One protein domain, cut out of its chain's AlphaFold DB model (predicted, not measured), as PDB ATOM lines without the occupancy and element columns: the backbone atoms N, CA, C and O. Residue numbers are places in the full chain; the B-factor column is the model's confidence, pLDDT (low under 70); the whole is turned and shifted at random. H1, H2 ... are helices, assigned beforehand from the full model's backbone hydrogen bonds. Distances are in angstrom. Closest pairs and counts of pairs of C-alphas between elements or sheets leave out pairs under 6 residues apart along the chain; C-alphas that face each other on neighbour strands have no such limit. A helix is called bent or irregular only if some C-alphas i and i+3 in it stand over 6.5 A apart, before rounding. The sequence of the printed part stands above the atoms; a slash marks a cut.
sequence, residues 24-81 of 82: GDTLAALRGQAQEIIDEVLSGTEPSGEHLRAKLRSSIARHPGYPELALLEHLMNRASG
ATOM      1  N   GLY A  24     547.569 669.200 308.623       61.06
ATOM      2  CA  GLY A  24     546.758 668.136 308.040       61.06
ATOM      3  C   GLY A  24     545.341 668.590 307.693       61.06
ATOM      4  O   GLY A  24     544.891 668.341 306.574       61.06
ATOM      5  N   ASP A  25     544.686 669.343 308.579       72.56
ATOM      6  CA  ASP A  25     543.333 669.872 308.357       72.56
ATOM      7  C   ASP A  25     543.306 670.920 307.238       72.56
ATOM      8  O   ASP A  25     542.391 670.951 306.414       72.56
ATOM      9  N   THR A  26     544.361 671.736 307.136       84.94
ATOM     10  CA  THR A  26     544.480 672.744 306.067       84.94
ATOM     11  C   THR A  26     544.677 672.092 304.695       84.94
ATOM     12  O   THR A  26     544.066 672.513 303.712       84.94
ATOM     13  N   LEU A  27     545.503 671.040 304.607       87.00
ATOM     14  CA  LEU A  27     545.715 670.315 303.352       87.00
ATOM     15  C   LEU A  27     544.461 669.539 302.926       87.00
ATOM     16  O   LEU A  27     544.131 669.517 301.741       87.00
ATOM     17  N   ALA A  28     543.750 668.924 303.874       88.75
ATOM     18  CA  ALA A  28     542.488 668.245 303.597       88.75
ATOM     19  C   ALA A  28     541.424 669.225 303.073       88.75
ATOM     20  O   ALA A  28     540.777 668.943 302.064       88.75
ATOM     21  N   ALA A  29     541.306 670.404 303.692       90.56
ATOM     22  CA  ALA A  29     540.416 671.462 303.222       90.56
ATOM     23  C   ALA A  29     540.793 671.956 301.813       90.56
ATOM     24  O   ALA A  29     539.914 672.128 300.969       90.56
ATOM     25  N   LEU A  30     542.090 672.130 301.530       92.75
ATOM     26  CA  LEU A  30     542.570 672.514 300.199       92.75
ATOM     27  C   LEU A  30     542.230 671.457 299.141       92.75
ATOM     28  O   LEU A  30     541.809 671.807 298.043       92.75
ATOM     29  N   ARG A  31     542.389 670.169 299.466       94.88
ATOM     30  CA  ARG A  31     542.014 669.067 298.569       94.88
ATOM     31  C   ARG A  31     540.529 669.073 298.243       94.88
ATOM     32  O   ARG A  31     540.180 668.933 297.076       94.88
ATOM     33  N   GLY A  32     539.681 669.260 299.257       95.56
ATOM     34  CA  GLY A  32     538.233 669.376 299.075       95.56
ATOM     35  C   GLY A  32     537.876 670.529 298.140       95.56
ATOM     36  O   GLY A  32     537.228 670.317 297.121       95.56
ATOM     37  N   GLN A  33     538.408 671.722 298.412       96.69
ATOM     38  CA  GLN A  33     538.169 672.897 297.569       96.69
ATOM     39  C   GLN A  33     538.695 672.721 296.139       96.69
ATOM     40  O   GLN A  33     538.032 673.108 295.180       96.69
ATOM     41  N   ALA A  34     539.875 672.122 295.966       97.06
ATOM     42  CA  ALA A  34     540.421 671.858 294.639       97.06
ATOM     43  C   ALA A  34     539.526 670.901 293.840       97.06
ATOM     44  O   ALA A  34     539.323 671.118 292.645       97.06
ATOM     45  N   GLN A  35     538.974 669.875 294.494       97.56
ATOM     46  CA  GLN A  35     538.036 668.949 293.870       97.56
ATOM     47  C   GLN A  35     536.740 669.657 293.451       97.56
ATOM     48  O   GLN A  35     536.332 669.514 292.304       97.56
ATOM     49  N   GLU A  36     536.152 670.480 294.322       97.69
ATOM     50  CA  GLU A  36     534.935 671.246 294.006       97.69
ATOM     51  C   GLU A  36     535.130 672.173 292.797       97.69
ATOM     52  O   GLU A  36     534.299 672.207 291.891       97.69
ATOM     53  N   ILE A  37     536.263 672.881 292.732       96.50
ATOM     54  CA  ILE A  37     536.597 673.741 291.587       96.50
ATOM     55  C   ILE A  37     536.743 672.913 290.307       96.50
ATOM     56  O   ILE A  37     536.274 673.326 289.245       96.50
ATOM     57  N   ILE A  38     537.415 671.760 290.379       96.56
ATOM     58  CA  ILE A  38     537.570 670.861 289.231       96.56
ATOM     59  C   ILE A  38     536.202 670.398 288.728       96.56
ATOM     60  O   ILE A  38     535.954 670.462 287.523       96.56
ATOM     61  N   ASP A  39     535.327 669.965 289.631       97.81
ATOM     62  CA  ASP A  39     534.004 669.452 289.284       97.81
ATOM     63  C   ASP A  39     533.145 670.537 288.629       97.81
ATOM     64  O   ASP A  39     532.544 670.291 287.582       97.81
ATOM     65  N   GLU A  40     533.171 671.761 289.159       97.06
ATOM     66  CA  GLU A  40     532.471 672.913 288.577       97.06
ATOM     67  C   GLU A  40     533.008 673.274 287.181       97.06
ATOM     68  O   GLU A  40     532.254 673.508 286.237       97.06
ATOM     69  N   VAL A  41     534.330 673.265 286.988       94.31
ATOM     70  CA  VAL A  41     534.919 673.541 285.668       94.31
ATOM     71  C   VAL A  41     534.553 672.451 284.656       94.31
ATOM     72  O   VAL A  41     534.339 672.745 283.474       94.31
ATOM     73  N   LEU A  42     534.495 671.191 285.089       95.94
ATOM     74  CA  LEU A  42     534.152 670.059 284.230       95.94
ATOM     75  C   LEU A  42     532.647 669.945 283.950       95.94
ATOM     76  O   LEU A  42     532.299 669.386 282.908       95.94
ATOM     77  N   SER A  43     531.785 670.475 284.824       96.75
ATOM     78  CA  SER A  43     530.327 670.504 284.640       96.75
ATOM     79  C   SER A  43     529.885 671.521 283.582       96.75
ATOM     80  O   SER A  43     528.829 671.357 282.967       96.75
ATOM     81  N   GLY A  44     530.707 672.543 283.318       93.88
ATOM     82  CA  GLY A  44     530.430 673.549 282.300       93.88
ATOM     83  C   GLY A  44     530.206 672.932 280.915       93.88
ATOM     84  O   GLY A  44     530.994 672.112 280.447       93.88
ATOM     85  N   THR A  45     529.161 673.374 280.217       93.44
ATOM     86  CA  THR A  45     528.734 672.801 278.925       93.44
ATOM     87  C   THR A  45     529.186 673.603 277.709       93.44
ATOM     88  O   THR A  45     528.999 673.165 276.576       93.44
ATOM     89  N   GLU A  46     529.781 674.780 277.917       94.62
ATOM     90  CA  GLU A  46     530.023 675.701 276.810       94.62
ATOM     91  C   GLU A  46     531.131 675.192 275.874       94.62
ATOM     92  O   GLU A  46     532.211 674.829 276.363       94.62
ATOM     93  N   PRO A  47     530.918 675.142 274.542       89.81
ATOM     94  CA  PRO A  47     531.857 674.521 273.607       89.81
ATOM     95  C   PRO A  47     533.193 675.265 273.522       89.81
ATOM     96  O   PRO A  47     534.236 674.638 273.341       89.81
ATOM     97  N   SER A  48     533.192 676.584 273.731       90.75
ATOM     98  CA  SER A  48     534.411 677.405 273.798       90.75
ATOM     99  C   SER A  48     535.361 676.969 274.923       90.75
ATOM    100  O   SER A  48     536.575 677.135 274.809       90.75
ATOM    101  N   GLY A  49     534.829 676.360 275.988       90.38
ATOM    102  CA  GLY A  49     535.589 675.857 277.130       90.38
ATOM    103  C   GLY A  49     536.124 674.432 276.971       90.38
ATOM    104  O   GLY A  49     536.887 673.982 277.826       90.38
ATOM    105  N   GLU A  50     535.778 673.703 275.903       94.94
ATOM    106  CA  GLU A  50     536.101 672.271 275.812       94.94
ATOM    107  C   GLU A  50     537.608 672.010 275.757       94.94
ATOM    108  O   GLU A  50     538.103 671.091 276.404       94.94
ATOM    109  N   HIS A  51     538.367 672.864 275.065       92.69
ATOM    110  CA  HIS A  51     539.826 672.749 275.040       92.69
ATOM    111  C   HIS A  51     540.443 672.910 276.442       92.69
ATOM    112  O   HIS A  51     541.361 672.175 276.811       92.69
ATOM    113  N   LEU A  52     539.917 673.836 277.252       92.50
ATOM    114  CA  LEU A  52     540.365 674.035 278.631       92.50
ATOM    115  C   LEU A  52     540.002 672.835 279.513       92.50
ATOM    116  O   LEU A  52     540.866 672.345 280.242       92.50
ATOM    117  N   ARG A  53     538.777 672.306 279.395       95.75
ATOM    118  CA  ARG A  53     538.354 671.086 280.104       95.75
ATOM    119  C   ARG A  53     539.198 669.876 279.707       95.75
ATOM    120  O   ARG A  53     539.613 669.115 280.575       95.75
ATOM    121  N   ALA A  54     539.536 669.719 278.427       95.62
ATOM    122  CA  ALA A  54     540.420 668.652 277.960       95.62
ATOM    123  C   ALA A  54     541.827 668.751 278.577       95.62
ATOM    124  O   ALA A  54     542.369 667.749 279.049       95.62
ATOM    125  N   LYS A  55     542.400 669.962 278.651       95.19
ATOM    126  CA  LYS A  55     543.671 670.198 279.356       95.19
ATOM    127  C   LYS A  55     543.571 669.864 280.844       95.19
ATOM    128  O   LYS A  55     544.482 669.241 281.377       95.19
ATOM    129  N   LEU A  56     542.475 670.245 281.504       96.06
ATOM    130  CA  LEU A  56     542.248 669.922 282.913       96.06
ATOM    131  C   LEU A  56     542.155 668.406 283.140       96.06
ATOM    132  O   LEU A  56     542.849 667.885 284.010       96.06
ATOM    133  N   ARG A  57     541.401 667.674 282.307       96.50
ATOM    134  CA  ARG A  57     541.334 666.200 282.352       96.50
ATOM    135  C   ARG A  57     542.714 665.556 282.188       96.50
ATOM    136  O   ARG A  57     543.028 664.599 282.890       96.50
ATOM    137  N   SER A  58     543.562 666.104 281.314       96.38
ATOM    138  CA  SER A  58     544.950 665.649 281.161       96.38
ATOM    139  C   SER A  58     545.797 665.904 282.415       96.38
ATOM    140  O   SER A  58     546.570 665.035 282.813       96.38
ATOM    141  N   SER A  59     545.650 667.054 283.083       96.06
ATOM    142  CA  SER A  59     546.314 667.307 284.373       96.06
ATOM    143  C   SER A  59     545.839 666.355 285.475       96.06
ATOM    144  O   SER A  59     546.665 665.826 286.213       96.06
ATOM    145  N   ILE A  60     544.538 666.054 285.544       97.00
ATOM    146  CA  ILE A  60     543.976 665.090 286.509       97.00
ATOM    147  C   ILE A  60     544.559 663.691 286.289       97.00
ATOM    148  O   ILE A  60     544.981 663.041 287.242       97.00
ATOM    149  N   ALA A  61     544.649 663.242 285.034       96.81
ATOM    150  CA  ALA A  61     545.225 661.939 284.704       96.81
ATOM    151  C   ALA A  61     546.704 661.808 285.121       96.81
ATOM    152  O   ALA A  61     547.177 660.701 285.367       96.81
ATOM    153  N   ARG A  62     547.432 662.927 285.214       95.62
ATOM    154  CA  ARG A  62     548.843 662.966 285.630       95.62
ATOM    155  C   ARG A  62     549.020 663.074 287.146       95.62
ATOM    156  O   ARG A  62     550.092 662.744 287.646       95.62
ATOM    157  N   HIS A  63     547.966 663.449 287.872       94.75
ATOM    158  CA  HIS A  63     547.947 663.589 289.329       94.75
ATOM    159  C   HIS A  63     546.756 662.843 289.972       94.75
ATOM    160  O   HIS A  63     545.907 663.461 290.623       94.75
ATOM    161  N   PRO A  64     546.665 661.506 289.824       92.81
ATOM    162  CA  PRO A  64     545.555 660.734 290.378       92.81
ATOM    163  C   PRO A  64     545.546 660.797 291.912       92.81
ATOM    164  O   PRO A  64     546.540 660.470 292.556       92.81
ATOM    165  N   GLY A  65     544.418 661.208 292.500       93.31
ATOM    166  CA  GLY A  65     544.257 661.346 293.955       93.31
ATOM    167  C   GLY A  65     544.819 662.641 294.553       93.31
ATOM    168  O   GLY A  65     544.740 662.821 295.766       93.31
ATOM    169  N   TYR A  66     545.347 663.542 293.717       95.69
ATOM    170  CA  TYR A  66     545.903 664.833 294.130       95.69
ATOM    171  C   TYR A  66     545.271 665.980 293.317       95.69
ATOM    172  O   TYR A  66     545.937 666.565 292.451       95.69
ATOM    173  N   PRO A  67     543.977 666.291 293.543       96.19
ATOM    174  CA  PRO A  67     543.266 667.343 292.809       96.19
ATOM    175  C   PRO A  67     543.941 668.717 292.940       96.19
ATOM    176  O   PRO A  67     543.968 669.488 291.984       96.19
ATOM    177  N   GLU A  68     544.563 669.003 294.084       96.19
ATOM    178  CA  GLU A  68     545.314 670.230 294.345       96.19
ATOM    179  C   GLU A  68     546.509 670.398 293.395       96.19
ATOM    180  O   GLU A  68     546.760 671.499 292.903       96.19
ATOM    181  N   LEU A  69     547.209 669.304 293.074       96.31
ATOM    182  CA  LEU A  69     548.340 669.322 292.144       96.31
ATOM    183  C   LEU A  69     547.859 669.409 290.695       96.31
ATOM    184  O   LEU A  69     548.405 670.194 289.921       96.31
ATOM    185  N   ALA A  70     546.803 668.667 290.346       97.00
ATOM    186  CA  ALA A  70     546.187 668.734 289.023       97.00
ATOM    187  C   ALA A  70     545.716 670.159 288.682       97.00
ATOM    188  O   ALA A  70     545.979 670.659 287.583       97.00
ATOM    189  N   LEU A  71     545.041 670.816 289.632       95.94
ATOM    190  CA  LEU A  71     544.544 672.180 289.480       95.94
ATOM    191  C   LEU A  71     545.695 673.186 289.401       95.94
ATOM    192  O   LEU A  71     545.712 674.009 288.485       95.94
ATOM    193  N   LEU A  72     546.675 673.099 290.307       96.50
ATOM    194  CA  LEU A  72     547.850 673.972 290.292       96.50
ATOM    195  C   LEU A  72     548.565 673.907 288.943       96.50
ATOM    196  O   LEU A  72     548.847 674.932 288.324       96.50
ATOM    197  N   GLU A  73     548.825 672.700 288.456       95.19
ATOM    198  CA  GLU A  73     549.527 672.516 287.201       95.19
ATOM    199  C   GLU A  73     548.717 673.015 285.996       95.19
ATOM    200  O   GLU A  73     549.255 673.668 285.101       95.19
ATOM    201  N   HIS A  74     547.402 672.776 285.986       94.38
ATOM    202  CA  HIS A  74     546.509 673.349 284.982       94.38
ATOM    203  C   HIS A  74     546.572 674.888 284.960       94.38
ATOM    204  O   HIS A  74     546.634 675.481 283.882       94.38
ATOM    205  N   LEU A  75     546.590 675.536 286.130       94.44
ATOM    206  CA  LEU A  75     546.682 676.994 286.257       94.44
ATOM    207  C   LEU A  75     548.045 677.534 285.805       94.44
ATOM    208  O   LEU A  75     548.087 678.505 285.051       94.44
ATOM    209  N   MET A  76     549.150 676.885 286.181       93.25
ATOM    210  CA  MET A  76     550.491 677.275 285.723       93.25
ATOM    211  C   MET A  76     550.617 677.160 284.199       93.25
ATOM    212  O   MET A  76     551.070 678.091 283.538       93.25
ATOM    213  N   ASN A  77     550.110 676.071 283.616       89.12
ATOM    214  CA  ASN A  77     550.112 675.869 282.165       89.12
ATOM    215  C   ASN A  77     549.212 676.868 281.414       89.12
ATOM    216  O   ASN A  77     549.400 677.085 280.216       89.12
ATOM    217  N   ARG A  78     548.221 677.470 282.087       85.56
ATOM    218  CA  ARG A  78     547.434 678.589 281.545       85.56
ATOM    219  C   ARG A  78     548.187 679.911 281.634       85.56
ATOM    220  O   ARG A  78     548.094 680.699 280.705       85.56
ATOM    221  N   ALA A  79     548.930 680.139 282.714       79.94
ATOM    222  CA  ALA A  79     549.720 681.354 282.901       79.94
ATOM    223  C   ALA A  79     550.942 681.425 281.966       79.94
ATOM    224  O   ALA A  79     551.320 682.510 281.537       79.94
ATOM    225  N   SER A  80     551.546 680.283 281.621       72.56
ATOM    226  CA  SER A  80     552.715 680.220 280.727       72.56
ATOM    227  C   SER A  80     552.379 680.210 279.231       72.56
ATOM    228  O   SER A  80     553.286 680.319 278.412       72.56
ATOM    229  N   GLY A  81     551.106 680.065 278.860       60.06
ATOM    230  CA  GLY A  81     550.650 680.142 277.472       60.06
ATOM    231  C   GLY A  81     550.114 681.533 277.143       60.06
ATOM    232  O   GLY A  81     548.900 681.721 277.178       60.06
TER     233      GLY A  81
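This is residues 24 to 81 of the 82 residues of an uncharacterized protein of Arthrobacter sp. SRS-W-1-2016 (UniProt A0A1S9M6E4). Long helix H1 makes most of the longest axis; after a tight link H2 folds back beside the last residues of H1, and H3 crosses both, packing on H1 residues 30 to 38 and H2 residues 55 to 62. The printed part has 58 residues, with three named helices in the order H1, H2, H3 and no named strand: all helix. It is compact, radius of gyration of the C-alphas 11.6 A, with an elongated outline of 37 by 24 by 18 A.

H1, residues 24 to 43, touches H3, residues 67 to 79, at a steep tilt of 60 degrees, the same way; the closest C-alphas, of Ala 34 and Glu 68, are 5.2 A apart. H3 touches H2, residues 47 to 62, at a steep tilt of 53 degrees, opposite ways; the closest C-alphas, of Ser 59 and Ala 70, are 4.9 A apart. H1 and H2, a helical hairpin, only just touch, with 3 pairs of C-alphas within 8 A, the closest those of Leu 42 and Arg 53 at 6.0 A; their tilt of 37 degrees is only just steep, opposite ways. Every O i to N i+4 pair is within hydrogen-bond range in H1 and H3, and 10 of 12 in H2.

H1 is 28.7 A long from C-alpha 24 at (546.758, 668.136, 308.040). H2, 23.8 A, is irregular: C-alphas 48 and 51 are 7.2 A apart. H3, 18.3 A, ends with C-alpha 79 at (549.720, 681.354, 282.901).

The C-alphas of Gly 24 and Pro 47, the two farthest apart, are 38.1 A apart. The printed part has no cut, and both links are tight. Residues 24 and 81 have pLDDT under 70.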